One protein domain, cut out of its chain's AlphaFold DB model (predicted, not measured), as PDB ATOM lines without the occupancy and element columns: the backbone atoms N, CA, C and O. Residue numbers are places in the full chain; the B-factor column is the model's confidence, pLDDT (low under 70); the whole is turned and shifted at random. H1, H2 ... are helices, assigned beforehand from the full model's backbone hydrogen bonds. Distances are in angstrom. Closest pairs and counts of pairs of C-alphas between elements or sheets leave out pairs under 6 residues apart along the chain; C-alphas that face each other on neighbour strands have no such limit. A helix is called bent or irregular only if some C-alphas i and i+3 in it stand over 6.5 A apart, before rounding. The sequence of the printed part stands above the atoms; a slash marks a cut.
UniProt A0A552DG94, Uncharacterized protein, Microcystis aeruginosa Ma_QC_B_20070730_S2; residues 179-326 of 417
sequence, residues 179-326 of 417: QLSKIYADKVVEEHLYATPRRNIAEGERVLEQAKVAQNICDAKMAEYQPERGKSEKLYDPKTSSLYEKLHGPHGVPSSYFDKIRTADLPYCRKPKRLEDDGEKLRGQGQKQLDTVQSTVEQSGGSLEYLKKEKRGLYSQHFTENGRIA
ATOM      1  N   GLN A 179     156.788 113.602 117.375       88.81
ATOM      2  CA  GLN A 179     156.171 113.451 116.054       88.81
ATOM      3  C   GLN A 179     154.777 114.079 116.037       88.81
ATOM      4  O   GLN A 179     154.444 114.769 115.079       88.81
ATOM      5  N   LEU A 180     153.996 113.911 117.109       91.19
ATOM      6  CA  LEU A 180     152.683 114.543 117.242       91.19
ATOM      7  C   LEU A 180     152.778 116.070 117.173       91.19
ATOM      8  O   LEU A 180     151.996 116.693 116.461       91.19
ATOM      9  N   SER A 181     153.769 116.676 117.830       92.06
ATOM     10  CA  SER A 181     154.009 118.118 117.721       92.06
ATOM     11  C   SER A 181     154.361 118.556 116.299       92.06
ATOM     12  O   SER A 181     153.949 119.637 115.891       92.06
ATOM     13  N   LYS A 182     155.093 117.737 115.527       92.94
ATOM     14  CA  LYS A 182     155.378 118.030 114.111       92.94
ATOM     15  C   LYS A 182     154.113 117.962 113.256       92.94
ATOM     16  O   LYS A 182     153.829 118.923 112.556       92.94
ATOM     17  N   ILE A 183     153.327 116.892 113.393       93.19
ATOM     18  CA  ILE A 183     152.047 116.728 112.681       93.19
ATOM     19  C   ILE A 183     151.106 117.896 112.997       93.19
ATOM     20  O   ILE A 183     150.491 118.475 112.104       93.19
ATOM     21  N   TYR A 184     151.018 118.281 114.270       94.94
ATOM     22  CA  TYR A 184     150.199 119.418 114.670       94.94
ATOM     23  C   TYR A 184     150.754 120.749 114.148       94.94
ATOM     24  O   TYR A 184     149.986 121.610 113.733       94.94
ATOM     25  N   ALA A 185     152.078 120.922 114.103       94.38
ATOM     26  CA  ALA A 185     152.689 122.106 113.504       94.38
ATOM     27  C   ALA A 185     152.374 122.220 112.009       94.38
ATOM     28  O   ALA A 185     152.063 123.317 111.551       94.38
ATOM     29  N   ASP A 186     152.398 121.108 111.271       94.44
ATOM     30  CA  ASP A 186     151.995 121.078 109.862       94.44
ATOM     31  C   ASP A 186     150.531 121.512 109.703       94.44
ATOM     32  O   ASP A 186     150.235 122.363 108.866       94.44
ATOM     33  N   LYS A 187     149.629 121.022 110.569       94.31
ATOM     34  CA  LYS A 187     148.222 121.460 110.608       94.31
ATOM     35  C   LYS A 187     148.098 122.968 110.860       94.31
ATOM     36  O   LYS A 187     147.370 123.649 110.145       94.31
ATOM     37  N   VAL A 188     148.830 123.511 111.836       94.12
ATOM     38  CA  VAL A 188     148.790 124.949 112.165       94.12
ATOM     39  C   VAL A 188     149.295 125.804 111.001       94.12
ATOM     40  O   VAL A 188     148.665 126.811 110.669       94.12
ATOM     41  N   VAL A 189     150.403 125.415 110.361       94.12
ATOM     42  CA  VAL A 189     150.944 126.101 109.176       94.12
ATOM     43  C   VAL A 189     149.949 126.045 108.017       94.12
ATOM     44  O   VAL A 189     149.702 127.064 107.374       94.12
ATOM     45  N   GLU A 190     149.337 124.889 107.774       93.12
ATOM     46  CA  GLU A 190     148.340 124.712 106.720       93.12
ATOM     47  C   GLU A 190     147.124 125.632 106.932       93.12
ATOM     48  O   GLU A 190     146.756 126.395 106.035       93.12
ATOM     49  N   GLU A 191     146.565 125.656 108.143       92.88
ATOM     50  CA  GLU A 191     145.382 126.459 108.473       92.88
ATOM     51  C   GLU A 191     145.657 127.971 108.506       92.88
ATOM     52  O   GLU A 191     144.825 128.759 108.054       92.88
ATOM     53  N   HIS A 192     146.813 128.403 109.020       91.31
ATOM     54  CA  HIS A 192     147.061 129.825 109.295       91.31
ATOM     55  C   HIS A 192     147.952 130.511 108.260       91.31
ATOM     56  O   HIS A 192     147.879 131.732 108.108       91.31
ATOM     57  N   LEU A 193     148.802 129.762 107.556       91.62
ATOM     58  CA  LEU A 193     149.793 130.331 106.641       91.62
ATOM     59  C   LEU A 193     149.533 129.951 105.185       91.62
ATOM     60  O   LEU A 193     149.699 130.806 104.318       91.62
ATOM     61  N   TYR A 194     149.084 128.725 104.899       92.88
ATOM     62  CA  TYR A 194     148.794 128.296 103.523       92.88
ATOM     63  C   TYR A 194     147.367 128.610 103.065       92.88
ATOM     64  O   TYR A 194     147.152 128.815 101.868       92.88
ATOM     65  N   ALA A 195     146.409 128.741 103.987       93.00
ATOM     66  CA  ALA A 195     145.009 129.004 103.650       93.00
ATOM     67  C   ALA A 195     144.802 130.271 102.798       93.00
ATOM     68  O   ALA A 195     144.079 130.237 101.802       93.00
ATOM     69  N   THR A 196     145.452 131.388 103.145       92.88
ATOM     70  CA  THR A 196     145.286 132.654 102.403       92.88
ATOM     71  C   THR A 196     145.912 132.597 101.001       92.88
ATOM     72  O   THR A 196     145.200 132.882 100.035       92.88
ATOM     73  N   PRO A 197     147.183 132.176 100.829       93.44
ATOM     74  CA  PRO A 197     147.760 131.967  99.502       93.44
ATOM     75  C   PRO A 197     146.940 131.013  98.623       93.44
ATOM     76  O   PRO A 197     146.658 131.341  97.472       93.44
ATOM     77  N   ARG A 198     146.480 129.874  99.168       94.12
ATOM     78  CA  ARG A 198     145.639 128.914  98.432       94.12
ATOM     79  C   ARG A 198     144.290 129.502  98.031       94.12
ATOM     80  O   ARG A 198     143.828 129.259  96.919       94.12
ATOM     81  N   ARG A 199     143.678 130.323  98.890       94.44
ATOM     82  CA  ARG A 199     142.452 131.055  98.547       94.44
ATOM     83  C   ARG A 199     142.676 132.024  97.387       94.44
ATOM     84  O   ARG A 199     141.851 132.049  96.482       94.44
ATOM     85  N   ASN A 200     143.785 132.765  97.377       93.50
ATOM     86  CA  ASN A 200     144.117 133.680  96.280       93.50
ATOM     87  C   ASN A 200     144.354 132.935  94.957       93.50
ATOM     88  O   ASN A 200     143.930 133.411  93.907       93.50
ATOM     89  N   ILE A 201     144.990 131.757  95.006       94.94
ATOM     90  CA  ILE A 201     145.157 130.878  93.839       94.94
ATOM     91  C   ILE A 201     143.787 130.448  93.305       94.94
ATOM     92  O   ILE A 201     143.493 130.683  92.134       94.94
ATOM     93  N   ALA A 202     142.926 129.903  94.167       95.62
ATOM     94  CA  ALA A 202     141.594 129.445  93.780       95.62
ATOM     95  C   ALA A 202     140.698 130.590  93.269       95.62
ATOM     96  O   ALA A 202     139.938 130.420  92.319       95.62
ATOM     97  N   GLU A 203     140.776 131.775  93.877       95.38
ATOM     98  CA  GLU A 203     140.055 132.959  93.409       95.38
ATOM     99  C   GLU A 203     140.577 133.427  92.047       95.38
ATOM    100  O   GLU A 203     139.776 133.661  91.144       95.38
ATOM    101  N   GLY A 204     141.899 133.458  91.855       94.69
ATOM    102  CA  GLY A 204     142.517 133.739  90.560       94.69
ATOM    103  C   GLY A 204     142.050 132.774  89.468       94.69
ATOM    104  O   GLY A 204     141.647 133.216  88.395       94.69
ATOM    105  N   GLU A 205     142.000 131.469  89.748       95.75
ATOM    106  CA  GLU A 205     141.468 130.459  88.819       95.75
ATOM    107  C   GLU A 205     139.993 130.693  88.474       95.75
ATOM    108  O   GLU A 205     139.605 130.613  87.308       95.75
ATOM    109  N   ARG A 206     139.163 131.055  89.458       96.25
ATOM    110  CA  ARG A 206     137.754 131.396  89.208       96.25
ATOM    111  C   ARG A 206     137.607 132.632  88.327       96.25
ATOM    112  O   ARG A 206     136.714 132.661  87.482       96.25
ATOM    113  N   VAL A 207     138.450 133.645  88.516       95.50
ATOM    114  CA  VAL A 207     138.452 134.852  87.677       95.50
ATOM    115  C   VAL A 207     138.914 134.517  86.252       95.50
ATOM    116  O   VAL A 207     138.303 134.987  85.294       95.50
ATOM    117  N   LEU A 208     139.907 133.637  86.086       95.31
ATOM    118  CA  LEU A 208     140.338 133.146  84.770       95.31
ATOM    119  C   LEU A 208     139.224 132.381  84.039       95.31
ATOM    120  O   LEU A 208     139.027 132.567  82.838       95.31
ATOM    121  N   GLU A 209     138.434 131.573  84.746       96.06
ATOM    122  CA  GLU A 209     137.246 130.939  84.156       96.06
ATOM    123  C   GLU A 209     136.191 131.976  83.731       96.06
ATOM    124  O   GLU A 209     135.606 131.872  82.651       96.06
ATOM    125  N   GLN A 210     135.989 133.042  84.515       95.19
ATOM    126  CA  GLN A 210     135.129 134.158  84.099       95.19
ATOM    127  C   GLN A 210     135.676 134.890  82.870       95.19
ATOM    128  O   GLN A 210     134.882 135.337  82.039       95.19
ATOM    129  N   ALA A 211     136.999 134.998  82.725       95.25
ATOM    130  CA  ALA A 211     137.632 135.577  81.544       95.25
ATOM    131  C   ALA A 211     137.281 134.774  80.284       95.25
ATOM    132  O   ALA A 211     136.856 135.369  79.295       95.25
ATOM    133  N   LYS A 212     137.334 133.433  80.339       95.56
ATOM    134  CA  LYS A 212     136.916 132.554  79.227       95.56
ATOM    135  C   LYS A 212     135.447 132.747  78.858       95.56
ATOM    136  O   LYS A 212     135.105 132.853  77.682       95.56
ATOM    137  N   VAL A 213     134.564 132.837  79.854       95.69
ATOM    138  CA  VAL A 213     133.136 133.102  79.612       95.69
ATOM    139  C   VAL A 213     132.936 134.478  78.972       95.69
ATOM    140  O   VAL A 213     132.191 134.604  78.002       95.69
ATOM    141  N   ALA A 214     133.613 135.512  79.477       93.69
ATOM    142  CA  ALA A 214     133.555 136.853  78.905       93.69
ATOM    143  C   ALA A 214     134.111 136.888  77.473       93.69
ATOM    144  O   ALA A 214     133.562 137.600  76.633       93.69
ATOM    145  N   GLN A 215     135.158 136.107  77.187       95.25
ATOM    146  CA  GLN A 215     135.735 135.969  75.853       95.25
ATOM    147  C   GLN A 215     134.702 135.393  74.883       95.25
ATOM    148  O   GLN A 215     134.421 136.019  73.867       95.25
ATOM    149  N   ASN A 216     134.027 134.304  75.260       95.56
ATOM    150  CA  ASN A 216     132.954 133.720  74.449       95.56
ATOM    151  C   ASN A 216     131.811 134.718  74.179       95.56
ATOM    152  O   ASN A 216     131.248 134.738  73.085       95.56
ATOM    153  N   ILE A 217     131.464 135.568  75.156       93.62
ATOM    154  CA  ILE A 217     130.456 136.629  74.975       93.62
ATOM    155  C   ILE A 217     130.953 137.698  73.994       93.62
ATOM    156  O   ILE A 217     130.188 138.120  73.125       93.62
ATOM    157  N   CYS A 218     132.208 138.141  74.117       93.06
ATOM    158  CA  CYS A 218     132.816 139.062  73.158       93.06
ATOM    159  C   CYS A 218     132.798 138.465  71.747       93.06
ATOM    160  O   CYS A 218     132.328 139.131  70.828       93.06
ATOM    161  N   ASP A 219     133.224 137.213  71.582       93.44
ATOM    162  CA  ASP A 219     133.291 136.541  70.284       93.44
ATOM    163  C   ASP A 219     131.900 136.408  69.648       93.44
ATOM    164  O   ASP A 219     131.719 136.738  68.474       93.44
ATOM    165  N   ALA A 220     130.882 136.034  70.434       92.19
ATOM    166  CA  ALA A 220     129.495 135.987  69.974       92.19
ATOM    167  C   ALA A 220     128.981 137.371  69.537       92.19
ATOM    168  O   ALA A 220     128.390 137.510  68.465       92.19
ATOM    169  N   LYS A 221     129.245 138.421  70.326       88.00
ATOM    170  CA  LYS A 221     128.820 139.793  69.999       88.00
ATOM    171  C   LYS A 221     129.599 140.395  68.830       88.00
ATOM    172  O   LYS A 221     129.042 141.169  68.055       88.00
ATOM    173  N   MET A 222     130.857 140.007  68.650       86.00
ATOM    174  CA  MET A 222     131.653 140.348  67.473       86.00
ATOM    175  C   MET A 222     131.123 139.658  66.215       86.00
ATOM    176  O   MET A 222     131.079 140.285  65.156       86.00
ATOM    177  N   ALA A 223     130.676 138.404  66.319       85.62
ATOM    178  CA  ALA A 223     130.046 137.684  65.217       85.62
ATOM    179  C   ALA A 223     128.687 138.289  64.812       85.62
ATOM    180  O   ALA A 223     128.368 138.289  63.627       85.62
ATOM    181  N   GLU A 224     127.923 138.862  65.753       82.06
ATOM    182  CA  GLU A 224     126.725 139.669  65.452       82.06
ATOM    183  C   GLU A 224     127.085 140.970  64.703       82.06
ATOM    184  O   GLU A 224     126.388 141.367  63.771       82.06
ATOM    185  N   TYR A 225     128.205 141.610  65.060       74.62
ATOM    186  CA  TYR A 225     128.653 142.875  64.464       74.62
ATOM    187  C   TYR A 225     129.256 142.728  63.050       74.62
ATOM    188  O   TYR A 225     129.061 143.592  62.190       74.62
ATOM    189  N   GLN A 226     129.983 141.640  62.767       73.25
ATOM    190  CA  GLN A 226     130.654 141.424  61.473       73.25
ATOM    191  C   GLN A 226     129.744 141.470  60.221       73.25
ATOM    192  O   GLN A 226     130.141 142.109  59.246       73.25
ATOM    193  N   PRO A 227     128.553 140.842  60.179       70.25
ATOM    194  CA  PRO A 227     127.674 140.893  59.008       70.25
ATOM    195  C   PRO A 227     126.956 142.242  58.830       70.25
ATOM    196  O   PRO A 227     126.506 142.544  57.723       70.25
ATOM    197  N   GLU A 228     126.847 143.069  59.877       63.34
ATOM    198  CA  GLU A 228     126.278 144.425  59.784       63.34
ATOM    199  C   GLU A 228     127.256 145.429  59.151       63.34
ATOM    200  O   GLU A 228     126.839 146.337  58.430       63.34
ATOM    201  N   ARG A 229     128.567 145.201  59.314       56.44
ATOM    202  CA  ARG A 229     129.657 146.003  58.726       56.44
ATOM    203  C   ARG A 229     129.621 146.089  57.194       56.44
ATOM    204  O   ARG A 229     130.104 147.066  56.634       56.44
ATOM    205  N   GLY A 230     129.055 145.093  56.513       56.22
ATOM    206  CA  GLY A 230     128.981 145.046  55.046       56.22
ATOM    207  C   GLY A 230     127.757 145.729  54.423       56.22
ATOM    208  O   GLY A 230     127.654 145.747  53.200       56.22
ATOM    209  N   LYS A 231     126.805 146.241  55.222       60.91
ATOM    210  CA  LYS A 231     125.465 146.634  54.732       60.91
ATOM    211  C   LYS A 231     125.167 148.143  54.752       60.91
ATOM    212  O   LYS A 231     124.221 148.558  54.089       60.91
ATOM    213  N   SER A 232     125.919 148.974  55.485       54.78
ATOM    214  CA  SER A 232     125.688 150.433  55.563       54.78
ATOM    215  C   SER A 232     126.896 151.190  56.136       54.78
ATOM    216  O   SER A 232     127.300 150.930  57.266       54.78
ATOM    217  N   GLU A 233     127.431 152.181  55.407       54.16
ATOM    218  CA  GLU A 233     128.541 153.043  55.869       54.16
ATOM    219  C   GLU A 233     128.168 153.940  57.068       54.16
ATOM    220  O   GLU A 233     129.027 154.253  57.887       54.16
ATOM    221  N   LYS A 234     126.891 154.332  57.220       50.31
ATOM    222  CA  LYS A 234     126.429 155.223  58.310       50.31
ATOM    223  C   LYS A 234     126.109 154.505  59.624       50.31
ATOM    224  O   LYS A 234     126.219 155.128  60.675       50.31
ATOM    225  N   LEU A 235     125.715 153.226  59.578       49.50
ATOM    226  CA  LEU A 235     125.550 152.388  60.783       49.50
ATOM    227  C   LEU A 235     126.892 151.871  61.331       49.50
ATOM    228  O   LEU A 235     126.943 151.314  62.428       49.50
ATOM    229  N   TYR A 236     127.962 152.047  60.556       60.25
ATOM    230  CA  TYR A 236     129.281 151.492  60.813       60.25
ATOM    231  C   TYR A 236     130.312 152.531  61.280       60.25
ATOM    232  O   TYR A 236     131.403 152.137  61.687       60.25
ATOM    233  N   ASP A 237     130.006 153.836  61.270       64.69
ATOM    234  CA  ASP A 237     130.932 154.823  61.835       64.69
ATOM    235  C   ASP A 237     131.165 154.470  63.320       64.69
ATOM    236  O   ASP A 237     130.214 154.477  64.113       64.69
ATOM    237  N   PRO A 238     132.410 154.146  63.727       64.00
ATOM    238  CA  PRO A 238     132.743 153.872  65.122       64.00
ATOM    239  C   PRO A 238     132.303 154.992  66.073       64.00
ATOM    240  O   PRO A 238     132.157 154.762  67.270       64.00
ATOM    241  N   LYS A 239     132.092 156.206  65.542       62.28
ATOM    242  CA  LYS A 239     131.605 157.381  66.268       62.28
ATOM    243  C   LYS A 239     130.086 157.411  66.474       62.28
ATOM    244  O   LYS A 239     129.637 158.166  67.329       62.28
ATOM    245  N   THR A 240     129.296 156.647  65.713       63.91
ATOM    246  CA  THR A 240     127.817 156.660  65.775       63.91
ATOM    247  C   THR A 240     127.193 155.294  66.078       63.91
ATOM    248  O   THR A 240     126.009 155.226  66.410       63.91
ATOM    249  N   SER A 241     127.959 154.200  65.991       74.06
ATOM    250  CA  SER A 241     127.460 152.843  66.231       74.06
ATOM    251  C   SER A 241     127.370 152.500  67.722       74.06
ATOM    252  O   SER A 241     128.378 152.286  68.399       74.06
ATOM    253  N   SER A 242     126.145 152.326  68.227       78.25
ATOM    254  CA  SER A 242     125.909 151.883  69.610       78.25
ATOM    255  C   SER A 242     126.438 150.472  69.898       78.25
ATOM    256  O   SER A 242     126.700 150.133  71.052       78.25
ATOM    257  N   LEU A 243     126.558 149.616  68.871       77.38
ATOM    258  CA  LEU A 243     127.072 148.253  69.039       77.38
ATOM    259  C   LEU A 243     128.599 148.256  69.166       77.38
ATOM    260  O   LEU A 243     129.137 147.571  70.037       77.38
ATOM    261  N   TYR A 244     129.281 149.096  68.378       83.31
ATOM    262  CA  TYR A 244     130.718 149.334  68.517       83.31
ATOM    263  C   TYR A 244     131.066 149.852  69.918       83.31
ATOM    264  O   TYR A 244     131.974 149.327  70.565       83.31
ATOM    265  N   GLU A 245     130.301 150.823  70.426       84.12
ATOM    266  CA  GLU A 245     130.522 151.390  71.758       84.12
ATOM    267  C   GLU A 245     130.341 150.351  72.878       84.12
ATOM    268  O   GLU A 245     131.142 150.291  73.808       84.12
ATOM    269  N   LYS A 246     129.356 149.450  72.777       85.31
ATOM    270  CA  LYS A 246     129.181 148.352  73.750       85.31
ATOM    271  C   LYS A 246     130.307 147.312  73.697       85.31
ATOM    272  O   LYS A 246     130.653 146.727  74.727       85.31
ATOM    273  N   LEU A 247     130.868 147.058  72.516       86.75
ATOM    274  CA  LEU A 247     131.958 146.098  72.316       86.75
ATOM    275  C   LEU A 247     133.308 146.648  72.794       86.75
ATOM    276  O   LEU A 247     134.039 145.952  73.503       86.75
ATOM    277  N   HIS A 248     133.626 147.896  72.440       87.25
ATOM    278  CA  HIS A 248     134.970 148.471  72.586       87.25
ATOM    279  C   HIS A 248     135.054 149.704  73.498       87.25
ATOM    280  O   HIS A 248     136.159 150.058  73.929       87.25
ATOM    281  N   GLY A 249     133.917 150.311  73.836       87.12
ATOM    282  CA  GLY A 249     133.805 151.584  74.545       87.12
ATOM    283  C   GLY A 249     133.757 152.790  73.600       87.12
ATOM    284  O   GLY A 249     133.735 152.612  72.379       87.12
ATOM    285  N   PRO A 250     133.757 154.020  74.147       86.00
ATOM    286  CA  PRO A 250     133.711 155.240  73.348       86.00
ATOM    287  C   PRO A 250     134.840 155.285  72.312       86.00
ATOM    288  O   PRO A 250     135.961 154.840  72.566       86.00
ATOM    289  N   HIS A 251     134.571 155.828  71.130       82.62
ATOM    290  CA  HIS A 251     135.604 155.941  70.107       82.62
ATOM    291  C   HIS A 251     136.618 157.044  70.448       82.62
ATOM    292  O   HIS A 251     136.257 158.111  70.940       82.62
ATOM    293  N   GLY A 252     137.901 156.801  70.165       82.06
ATOM    294  CA  GLY A 252     138.969 157.792  70.340       82.06
ATOM    295  C   GLY A 252     139.455 158.002  71.780       82.06
ATOM    296  O   GLY A 252     140.367 158.804  71.979       82.06
ATOM    297  N   VAL A 253     138.916 157.286  72.777       85.25
ATOM    298  CA  VAL A 253     139.474 157.331  74.138       85.25
ATOM    299  C   VAL A 253     140.709 156.425  74.265       85.25
ATOM    300  O   VAL A 253     140.728 155.313  73.724       85.25
ATOM    301  N   PRO A 254     141.760 156.865  74.980       86.56
ATOM    302  CA  PRO A 254     142.946 156.049  75.211       86.56
ATOM    303  C   PRO A 254     142.619 154.848  76.104       86.56
ATOM    304  O   PRO A 254     141.695 154.894  76.914       86.56
ATOM    305  N   SER A 255     143.414 153.775  76.018       83.75
ATOM    306  CA  SER A 255     143.176 152.572  76.836       83.75
ATOM    307  C   SER A 255     143.199 152.858  78.344       83.75
ATOM    308  O   SER A 255     142.473 152.206  79.089       83.75
ATOM    309  N   SER A 256     143.955 153.875  78.771       87.69
ATOM    310  CA  SER A 256     144.044 154.321  80.165       87.69
ATOM    311  C   SER A 256     142.738 154.878  80.737       87.69
ATOM    312  O   SER A 256     142.565 154.914  81.954       87.69
ATOM    313  N   TYR A 257     141.786 155.277  79.885       89.62
ATOM    314  CA  TYR A 257     140.441 155.666  80.317       89.62
ATOM    315  C   TYR A 257     139.737 154.522  81.061       89.62
ATOM    316  O   TYR A 257     139.074 154.737  82.074       89.62
ATOM    317  N   PHE A 258     139.935 153.290  80.590       89.06
ATOM    318  CA  PHE A 258     139.274 152.108  81.128       89.06
ATOM    319  C   PHE A 258     139.930 151.578  82.407       89.06
ATOM    320  O   PHE A 258     139.332 150.747  83.081       89.06
ATOM    321  N   ASP A 259     141.112 152.071  82.789       88.31
ATOM    322  CA  ASP A 259     141.830 151.578  83.972       88.31
ATOM    323  C   ASP A 259     141.124 151.880  85.288       88.31
ATOM    324  O   ASP A 259     141.302 151.150  86.262       88.31
ATOM    325  N   LYS A 260     140.312 152.941  85.310       87.62
ATOM    326  CA  LYS A 260     139.535 153.372  86.479       87.62
ATOM    327  C   LYS A 260     138.104 152.831  86.477       87.62
ATOM    328  O   LYS A 260     137.375 153.045  87.443       87.62
ATOM    329  N   ILE A 261     137.687 152.173  85.396       90.62
ATOM    330  CA  ILE A 261     136.341 151.619  85.257       90.62
ATOM    331  C   ILE A 261     136.320 150.238  85.907       90.62
ATOM    332  O   ILE A 261     137.224 149.428  85.708       90.62
ATOM    333  N   ARG A 262     135.278 149.960  86.695       90.25
ATOM    334  CA  ARG A 262     135.111 148.649  87.330       90.25
ATOM    335  C   ARG A 262     134.940 147.577  86.259       90.25
ATOM    336  O   ARG A 262     134.226 147.786  85.284       90.25
ATOM    337  N   THR A 263     135.489 146.390  86.492       88.81
ATOM    338  CA  THR A 263     135.449 145.270  85.535       88.81
ATOM    339  C   THR A 263     134.028 144.879  85.103       88.81
ATOM    340  O   THR A 263     133.821 144.417  83.981       88.81
ATOM    341  N   ALA A 264     133.022 145.095  85.958       88.00
ATOM    342  CA  ALA A 264     131.615 144.865  85.625       88.00
ATOM    343  C   ALA A 264     131.086 145.805  84.526       88.00
ATOM    344  O   ALA A 264     130.282 145.361  83.709       88.00
ATOM    345  N   ASP A 265     131.584 147.044  84.497       90.25
ATOM    346  CA  ASP A 265     131.138 148.148  83.640       90.25
ATOM    347  C   ASP A 265     132.001 148.279  82.363       90.25
ATOM    348  O   ASP A 265     131.812 149.194  81.560       90.25
ATOM    349  N   LEU A 266     132.977 147.382  82.169       92.88
ATOM    350  CA  LEU A 266     133.829 147.383  80.983       92.88
ATOM    351  C   LEU A 266     133.073 146.908  79.730       92.88
ATOM    352  O   LEU A 266     132.243 145.999  79.818       92.88
ATOM    353  N   PRO A 267     133.428 147.441  78.545       92.81
ATOM    354  CA  PRO A 267     132.928 146.940  77.268       92.81
ATOM    355  C   PRO A 267     133.183 145.441  77.087       92.81
ATOM    356  O   PRO A 267     134.195 144.913  77.569       92.81
ATOM    357  N   TYR A 268     132.300 144.766  76.340       91.12
ATOM    358  CA  TYR A 268     132.290 143.303  76.227       91.12
ATOM    359  C   TYR A 268     133.639 142.708  75.825       91.12
ATOM    360  O   TYR A 268     134.022 141.687  76.382       91.12
ATOM    361  N   CYS A 269     134.385 143.353  74.924       91.75
ATOM    362  CA  CYS A 269     135.667 142.841  74.435       91.75
ATOM    363  C   CYS A 269     136.894 143.367  75.187       91.75
ATOM    364  O   CYS A 269     138.012 142.943  74.915       91.75
ATOM    365  N   ARG A 270     136.716 144.274  76.155       91.50
ATOM    366  CA  ARG A 270     137.794 144.694  77.072       91.50
ATOM    367  C   ARG A 270     137.773 143.917  78.386       91.50
ATOM    368  O   ARG A 270     138.811 143.755  79.023       91.50
ATOM    369  N   LYS A 271     136.594 143.433  78.776       92.94
ATOM    370  CA  LYS A 271     136.367 142.666  80.001       92.94
ATOM    371  C   LYS A 271     137.184 141.364  80.108       92.94
ATOM    372  O   LYS A 271     137.716 141.146  81.194       92.94
ATOM    373  N   PRO A 272     137.347 140.535  79.052       94.31
ATOM    374  CA  PRO A 272     138.073 139.269  79.150       94.31
ATOM    375  C   PRO A 272     139.526 139.497  79.543       94.31
ATOM    376  O   PRO A 272     139.978 138.933  80.528       94.31
ATOM    377  N   LYS A 273     140.207 140.425  78.861       93.12
ATOM    378  CA  LYS A 273     141.608 140.751  79.135       93.12
ATOM    379  C   LYS A 273     141.827 141.303  80.546       93.12
ATOM    380  O   LYS A 273     142.784 140.925  81.199       93.12
ATOM    381  N   ARG A 274     140.921 142.156  81.050       93.81
ATOM    382  CA  ARG A 274     141.007 142.637  82.442       93.81
ATOM    383  C   ARG A 274     140.866 141.488  83.442       93.81
ATOM    384  O   ARG A 274     141.629 141.434  84.394       93.81
ATOM    385  N   LEU A 275     139.899 140.592  83.227       95.06
ATOM    386  CA  LEU A 275     139.710 139.415  84.077       95.06
ATOM    387  C   LEU A 275     140.908 138.462  83.985       95.06
ATOM    388  O   LEU A 275     141.320 137.912  84.997       95.06
ATOM    389  N   GLU A 276     141.490 138.293  82.801       95.69
ATOM    390  CA  GLU A 276     142.706 137.506  82.606       95.69
ATOM    391  C   GLU A 276     143.875 138.097  83.405       95.69
ATOM    392  O   GLU A 276     144.408 137.417  84.278       95.69
ATOM    393  N   ASP A 277     144.174 139.387  83.222       94.56
ATOM    394  CA  ASP A 277     145.233 140.096  83.952       94.56
ATOM    395  C   ASP A 277     145.011 140.044  85.483       94.56
ATOM    396  O   ASP A 277     145.942 139.778  86.250       94.56
ATOM    397  N   ASP A 278     143.776 140.280  85.949       93.94
ATOM    398  CA  ASP A 278     143.418 140.253  87.375       93.94
ATOM    399  C   ASP A 278     143.545 138.832  87.959       93.94
ATOM    400  O   ASP A 278     144.103 138.648  89.046       93.94
ATOM    401  N   GLY A 279     143.068 137.818  87.231       94.69
ATOM    402  CA  GLY A 279     143.126 136.413  87.628       94.69
ATOM    403  C   GLY A 279     144.554 135.868  87.658       94.69
ATOM    404  O   GLY A 279     144.952 135.235  88.639       94.69
ATOM    405  N   GLU A 280     145.362 136.172  86.638       96.31
ATOM    406  CA  GLU A 280     146.784 135.816  86.597       96.31
ATOM    407  C   GLU A 280     147.568 136.492  87.717       96.31
ATOM    408  O   GLU A 280     148.392 135.845  88.368       96.31
ATOM    409  N   LYS A 281     147.291 137.771  87.988       95.62
ATOM    410  CA  LYS A 281     147.928 138.506  89.080       95.62
ATOM    411  C   LYS A 281     147.591 137.899  90.439       95.62
ATOM    412  O   LYS A 281     148.506 137.693  91.233       95.62
ATOM    413  N   LEU A 282     146.319 137.598  90.711       94.19
ATOM    414  CA  LEU A 282     145.896 136.962  91.964       94.19
ATOM    415  C   LEU A 282     146.534 135.583  92.135       94.19
ATOM    416  O   LEU A 282     147.141 135.308  93.174       94.19
ATOM    417  N   ARG A 283     146.477 134.752  91.088       95.75
ATOM    418  CA  ARG A 283     147.086 133.420  91.085       95.75
ATOM    419  C   ARG A 283     148.597 133.496  91.285       95.75
ATOM    420  O   ARG A 283     149.135 132.791  92.130       95.75
ATOM    421  N   GLY A 284     149.282 134.379  90.559       95.38
ATOM    422  CA  GLY A 284     150.730 134.563  90.645       95.38
ATOM    423  C   GLY A 284     151.187 135.114  91.995       95.38
ATOM    424  O   GLY A 284     152.196 134.665  92.534       95.38
ATOM    425  N   GLN A 285     150.433 136.046  92.588       95.06
ATOM    426  CA  GLN A 285     150.695 136.533  93.945       95.06
ATOM    427  C   GLN A 285     150.486 135.435  94.988       95.06
ATOM    428  O   GLN A 285     151.340 135.272  95.860       95.06
ATOM    429  N   GLY A 286     149.392 134.675  94.885       94.25
ATOM    430  CA  GLY A 286     149.118 133.536  95.757       94.25
ATOM    431  C   GLY A 286     150.204 132.467  95.661       94.25
ATOM    432  O   GLY A 286     150.752 132.074  96.685       94.25
ATOM    433  N   GLN A 287     150.597 132.078  94.444       95.75
ATOM    434  CA  GLN A 287     151.659 131.097  94.218       95.75
ATOM    435  C   GLN A 287     152.996 131.580  94.783       95.75
ATOM    436  O   GLN A 287     153.615 130.883  95.576       95.75
ATOM    437  N   LYS A 288     153.397 132.820  94.479       95.94
ATOM    438  CA  LYS A 288     154.647 133.389  94.995       95.94
ATOM    439  C   LYS A 288     154.672 133.434  96.524       95.94
ATOM    440  O   LYS A 288     155.707 133.157  97.126       95.94
ATOM    441  N   GLN A 289     153.559 133.806  97.160       93.62
ATOM    442  CA  GLN A 289     153.447 133.793  98.619       93.62
ATOM    443  C   GLN A 289     153.540 132.371  99.172       93.62
ATOM    444  O   GLN A 289     154.281 132.155 100.128       93.62
ATOM    445  N   LEU A 290     152.836 131.414  98.563       94.31
ATOM    446  CA  LEU A 290     152.864 130.013  98.972       94.31
ATOM    447  C   LEU A 290     154.280 129.434  98.873       94.31
ATOM    448  O   LEU A 290     154.781 128.926  99.870       94.31
ATOM    449  N   ASP A 291     154.945 129.611  97.729       94.69
ATOM    450  CA  ASP A 291     156.312 129.137  97.482       94.69
ATOM    451  C   ASP A 291     157.305 129.764  98.470       94.69
ATOM    452  O   ASP A 291     158.186 129.091  99.001       94.69
ATOM    453  N   THR A 292     157.141 131.058  98.769       94.31
ATOM    454  CA  THR A 292     157.992 131.761  99.740       94.31
ATOM    455  C   THR A 292     157.824 131.171 101.139       94.31
ATOM    456  O   THR A 292     158.817 130.888 101.811       94.31
ATOM    457  N   VAL A 293     156.581 130.975 101.595       91.62
ATOM    458  CA  VAL A 293     156.325 130.410 102.926       91.62
ATOM    459  C   VAL A 293     156.808 128.962 102.986       91.62
ATOM    460  O   VAL A 293     157.530 128.631 103.921       91.62
ATOM    461  N   GLN A 294     156.496 128.131 101.987       92.81
ATOM    462  CA  GLN A 294     156.951 126.737 101.917       92.81
ATOM    463  C   GLN A 294     158.477 126.635 101.951       92.81
ATOM    464  O   GLN A 294     159.025 125.925 102.792       92.81
ATOM    465  N   SER A 295     159.174 127.420 101.125       93.19
ATOM    466  CA  SER A 295     160.637 127.440 101.112       93.19
ATOM    467  C   SER A 295     161.214 127.867 102.464       93.19
ATOM    468  O   SER A 295     162.164 127.259 102.954       93.19
ATOM    469  N   THR A 296     160.617 128.868 103.119       91.81
ATOM    470  CA  THR A 296     161.085 129.317 104.441       91.81
ATOM    471  C   THR A 296     160.834 128.259 105.521       91.81
ATOM    472  O   THR A 296     161.664 128.075 106.416       91.81
ATOM    473  N   VAL A 297     159.712 127.537 105.441       92.00
ATOM    474  CA  VAL A 297     159.387 126.418 106.336       92.00
ATOM    475  C   VAL A 297     160.417 125.298 106.190       92.00
ATOM    476  O   VAL A 297     160.961 124.830 107.191       92.00
ATOM    477  N   GLU A 298     160.743 124.912 104.957       91.62
ATOM    478  CA  GLU A 298     161.750 123.888 104.666       91.62
ATOM    479  C   GLU A 298     163.148 124.308 105.136       91.62
ATOM    480  O   GLU A 298     163.807 123.555 105.856       91.62
ATOM    481  N   GLN A 299     163.574 125.539 104.829       92.38
ATOM    482  CA  GLN A 299     164.865 126.090 105.267       92.38
ATOM    483  C   GLN A 299     165.000 126.150 106.794       92.38
ATOM    484  O   GLN A 299     166.097 126.007 107.331       92.38
ATOM    485  N   SER A 300     163.887 126.331 107.507       89.62
ATOM    486  CA  SER A 300     163.873 126.369 108.972       89.62
ATOM    487  C   SER A 300     164.023 124.989 109.622       89.62
ATOM    488  O   SER A 300     164.240 124.922 110.836       89.62
ATOM    489  N   GLY A 301     163.940 123.905 108.839       88.75
ATOM    490  CA  GLY A 301     163.952 122.520 109.317       88.75
ATOM    491  C   GLY A 301     162.558 121.911 109.512       88.75
ATOM    492  O   GLY A 301     162.424 120.920 110.232       88.75
ATOM    493  N   GLY A 302     161.525 122.497 108.897       92.12
ATOM    494  CA  GLY A 302     160.130 122.052 108.954       92.12
ATOM    495  C   GLY A 302     159.217 122.963 109.783       92.12
ATOM    496  O   GLY A 302     159.668 123.893 110.455       92.12
ATOM    497  N   SER A 303     157.912 122.674 109.755       93.56
ATOM    498  CA  SER A 303     156.855 123.536 110.310       93.56
ATOM    499  C   SER A 303     157.046 123.872 111.785       93.56
ATOM    500  O   SER A 303     156.888 125.024 112.178       93.56
ATOM    501  N   LEU A 304     157.441 122.899 112.613       92.12
ATOM    502  CA  LEU A 304     157.621 123.126 114.050       92.12
ATOM    503  C   LEU A 304     158.742 124.137 114.344       92.12
ATOM    504  O   LEU A 304     158.555 125.047 115.151       92.12
ATOM    505  N   GLU A 305     159.893 123.995 113.684       93.50
ATOM    506  CA  GLU A 305     161.028 124.908 113.862       93.50
ATOM    507  C   GLU A 305     160.756 126.279 113.246       93.50
ATOM    508  O   GLU A 305     161.088 127.299 113.852       93.50
ATOM    509  N   TYR A 306     160.083 126.320 112.094       94.19
ATOM    510  CA  TYR A 306     159.618 127.567 111.495       94.19
ATOM    511  C   TYR A 306     158.696 128.338 112.447       94.19
ATOM    512  O   TYR A 306     158.927 129.516 112.722       94.19
ATOM    513  N   LEU A 307     157.686 127.672 113.018       94.00
ATOM    514  CA  LEU A 307     156.786 128.297 113.986       94.00
ATOM    515  C   LEU A 307     157.562 128.815 115.202       94.00
ATOM    516  O   LEU A 307     157.368 129.957 115.619       94.00
ATOM    517  N   LYS A 308     158.487 128.010 115.730       93.00
ATOM    518  CA  LYS A 308     159.299 128.364 116.899       93.00
ATOM    519  C   LYS A 308     160.219 129.565 116.655       93.00
ATOM    520  O   LYS A 308     160.375 130.398 117.547       93.00
ATOM    521  N   LYS A 309     160.840 129.667 115.477       92.06
ATOM    522  CA  LYS A 309     161.822 130.718 115.154       92.06
ATOM    523  C   LYS A 309     161.165 131.981 114.605       92.06
ATOM    524  O   LYS A 309     161.383 133.057 115.162       92.06
ATOM    525  N   GLU A 310     160.334 131.826 113.577       92.44
ATOM    526  CA  GLU A 310     159.813 132.914 112.738       92.44
ATOM    527  C   GLU A 310     158.418 133.394 113.165       92.44
ATOM    528  O   GLU A 310     158.061 134.556 112.968       92.44
ATOM    529  N   LYS A 311     157.604 132.520 113.777       92.38
ATOM    530  CA  LYS A 311     156.218 132.825 114.190       92.38
ATOM    531  C   LYS A 311     155.980 132.566 115.678       92.38
ATOM    532  O   LYS A 311     154.986 131.950 116.057       92.38
ATOM    533  N   ARG A 312     156.852 133.112 116.534       91.69
ATOM    534  CA  ARG A 312     156.825 132.917 118.001       91.69
ATOM    535  C   ARG A 312     155.456 133.135 118.650       91.69
ATOM    536  O   ARG A 312     155.084 132.366 119.528       91.69
ATOM    537  N   GLY A 313     154.703 134.144 118.204       92.25
ATOM    538  CA  GLY A 313     153.347 134.397 118.704       92.25
ATOM    539  C   GLY A 313     152.410 133.214 118.451       92.25
ATOM    540  O   GLY A 313     151.792 132.713 119.386       92.25
ATOM    541  N   LEU A 314     152.390 132.702 117.216       91.44
ATOM    542  CA  LEU A 314     151.594 131.530 116.843       91.44
ATOM    543  C   LEU A 314     152.107 130.266 117.551       91.44
ATOM    544  O   LEU A 314     151.320 129.459 118.031       91.44
ATOM    545  N   TYR A 315     153.427 130.121 117.704       93.38
ATOM    546  CA  TYR A 315     154.003 129.013 118.464       93.38
ATOM    547  C   TYR A 315     153.523 129.004 119.917       93.38
ATOM    548  O   TYR A 315     153.023 127.986 120.375       93.38
ATOM    549  N   SER A 316     153.598 130.136 120.623       91.62
ATOM    550  CA  SER A 316     153.188 130.232 122.033       91.62
ATOM    551  C   SER A 316     151.693 129.985 122.272       91.62
ATOM    552  O   SER A 316     151.304 129.607 123.371       91.62
ATOM    553  N   GLN A 317     150.853 130.173 121.249       91.50
ATOM    554  CA  GLN A 317     149.420 129.876 121.321       91.50
ATOM    555  C   GLN A 317     149.130 128.372 121.213       91.50
ATOM    556  O   GLN A 317     148.181 127.880 121.817       91.50
ATOM    557  N   HIS A 318     149.948 127.643 120.454       91.75
ATOM    558  CA  HIS A 318     149.694 126.249 120.084       91.75
ATOM    559  C   HIS A 318     150.619 125.245 120.783       91.75
ATOM    560  O   HIS A 318     150.286 124.061 120.882       91.75
ATOM    561  N   PHE A 319     151.759 125.700 121.302       92.12
ATOM    562  CA  PHE A 319     152.802 124.873 121.893       92.12
ATOM    563  C   PHE A 319     153.280 125.440 123.231       92.12
ATOM    564  O   PHE A 319     153.370 126.644 123.447       92.12
ATOM    565  N   THR A 320     153.619 124.526 124.130       87.44
ATOM    566  CA  THR A 320     154.328 124.802 125.382       87.44
ATOM    567  C   THR A 320     155.801 125.117 125.115       87.44
ATOM    568  O   THR A 320     156.335 124.778 124.058       87.44
ATOM    569  N   GLU A 321     156.499 125.680 126.102       83.81
ATOM    570  CA  GLU A 321     157.947 125.951 126.019       83.81
ATOM    571  C   GLU A 321     158.776 124.696 125.697       83.81
ATOM    572  O   GLU A 321     159.779 124.761 124.987       83.81
ATOM    573  N   ASN A 322     158.303 123.531 126.147       82.25
ATOM    574  CA  ASN A 322     158.923 122.231 125.892       82.25
ATOM    575  C   ASN A 322     158.596 121.659 124.499       82.25
ATOM    576  O   ASN A 322     158.944 120.518 124.202       82.25
ATOM    577  N   GLY A 323     157.881 122.404 123.651       82.31
ATOM    578  CA  GLY A 323     157.492 121.982 122.305       82.31
ATOM    579  C   GLY A 323     156.403 120.917 122.247       82.31
ATOM    580  O   GLY A 323     156.210 120.304 121.199       82.31
ATOM    581  N   ARG A 324     155.669 120.694 123.343       86.00
ATOM    582  CA  ARG A 324     154.446 119.871 123.355       86.00
ATOM    583  C   ARG A 324     153.245 120.725 122.975       86.00
ATOM    584  O   ARG A 324     153.245 121.913 123.278       86.00
ATOM    585  N   ILE A 325     152.224 120.119 122.383       88.88
ATOM    586  CA  ILE A 325     150.953 120.785 122.067       88.88
ATOM    587  C   ILE A 325     150.344 121.358 123.360       88.88
ATOM    588  O   ILE A 325     150.215 120.637 124.348       88.88
ATOM    589  N   ALA A 326     150.021 122.655 123.363       85.81
ATOM    590  CA  ALA A 326     149.516 123.365 124.541       85.81
ATOM    591  C   ALA A 326     148.049 123.031 124.833       85.81
ATOM    592  O   ALA A 326     147.675 122.771 125.976       85.81
TER     593      ALA A 326
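AT A GLANCE: This is residues 179 to 326 of the 417 residues of an uncharacterized protein of Microcystis aeruginosa Ma_QC_B_20070730_S2 (UniProt A0A552DG94). A long thin rod: two long helices, H4 and the arm H1b of the bent helix H1, run side by side in opposite directions. Two small helices, H5 and H6, gather by the arm H1a at one end; H2 and a long loop lie at the other, with H3 off to one side. The printed part has 148 residues, six named helices, H1 to H6 in order, and no named strand: all helix. It is extended, with a radius of gyration of the C-alphas of 25.0 A and spans of 83 by 24 by 22 A.

HOW THE PARTS SIT: H1, residues 179 to 225, was assigned as one helix by its hydrogen bonds but is bent: C-alphas 193 and 196 are 6.6 A apart. Its arms H1a, residues 179 to 193, and H1b, residues 196 to 225, stand at a steep tilt of 39 degrees. H1a touches H5, residues 303 to 310; their closest C-alphas, Ala 185 and Leu 304, are 5.1 A apart. H1b touches H4, residues 271 to 299, at a shallow tilt of 19 degrees, opposite ways; their closest C-alphas, Gly 204 and Gly 279, are 4.0 A apart. H1b, with residues 218 to 225 alone, and H2, residues 242 to 248, form a helical hairpin; their closest C-alphas, Cys 218 and Leu 247, are 7.1 A apart. H3, residues 255 to 260, touches no helix and is only just irregular, with C-alphas 257 and 260 6.6 A apart. H4 and H5 touch only at the corner, about perpendicular at 89 degrees. H6, residues 312 to 318, only just touches H5, only at the corner, with 3 pairs of C-alphas within 8 A. Every O i to N i+4 pair is within hydrogen-bond range in H1a, H1b, H2, H4, H5 and H6; H3 has 0 of 2, and 2 of 3 O i to N i+3 pairs.

IN THESE COORDINATES: H1a begins at C-alpha 179 (156.171, 113.451, 116.054) and is 20.4 A long; H1b is 42.7 A and H4 41.5 A. H6 ends at C-alpha 318 (149.694, 126.249, 120.084).

THE WHOLE: The farthest C-alphas, Ser 232 and Asn 322, are 82.7 A apart. The printed part has no cut. The H1 to H2 link is long, 16 residues; pLDDT is under 70 at residues 228 to 240.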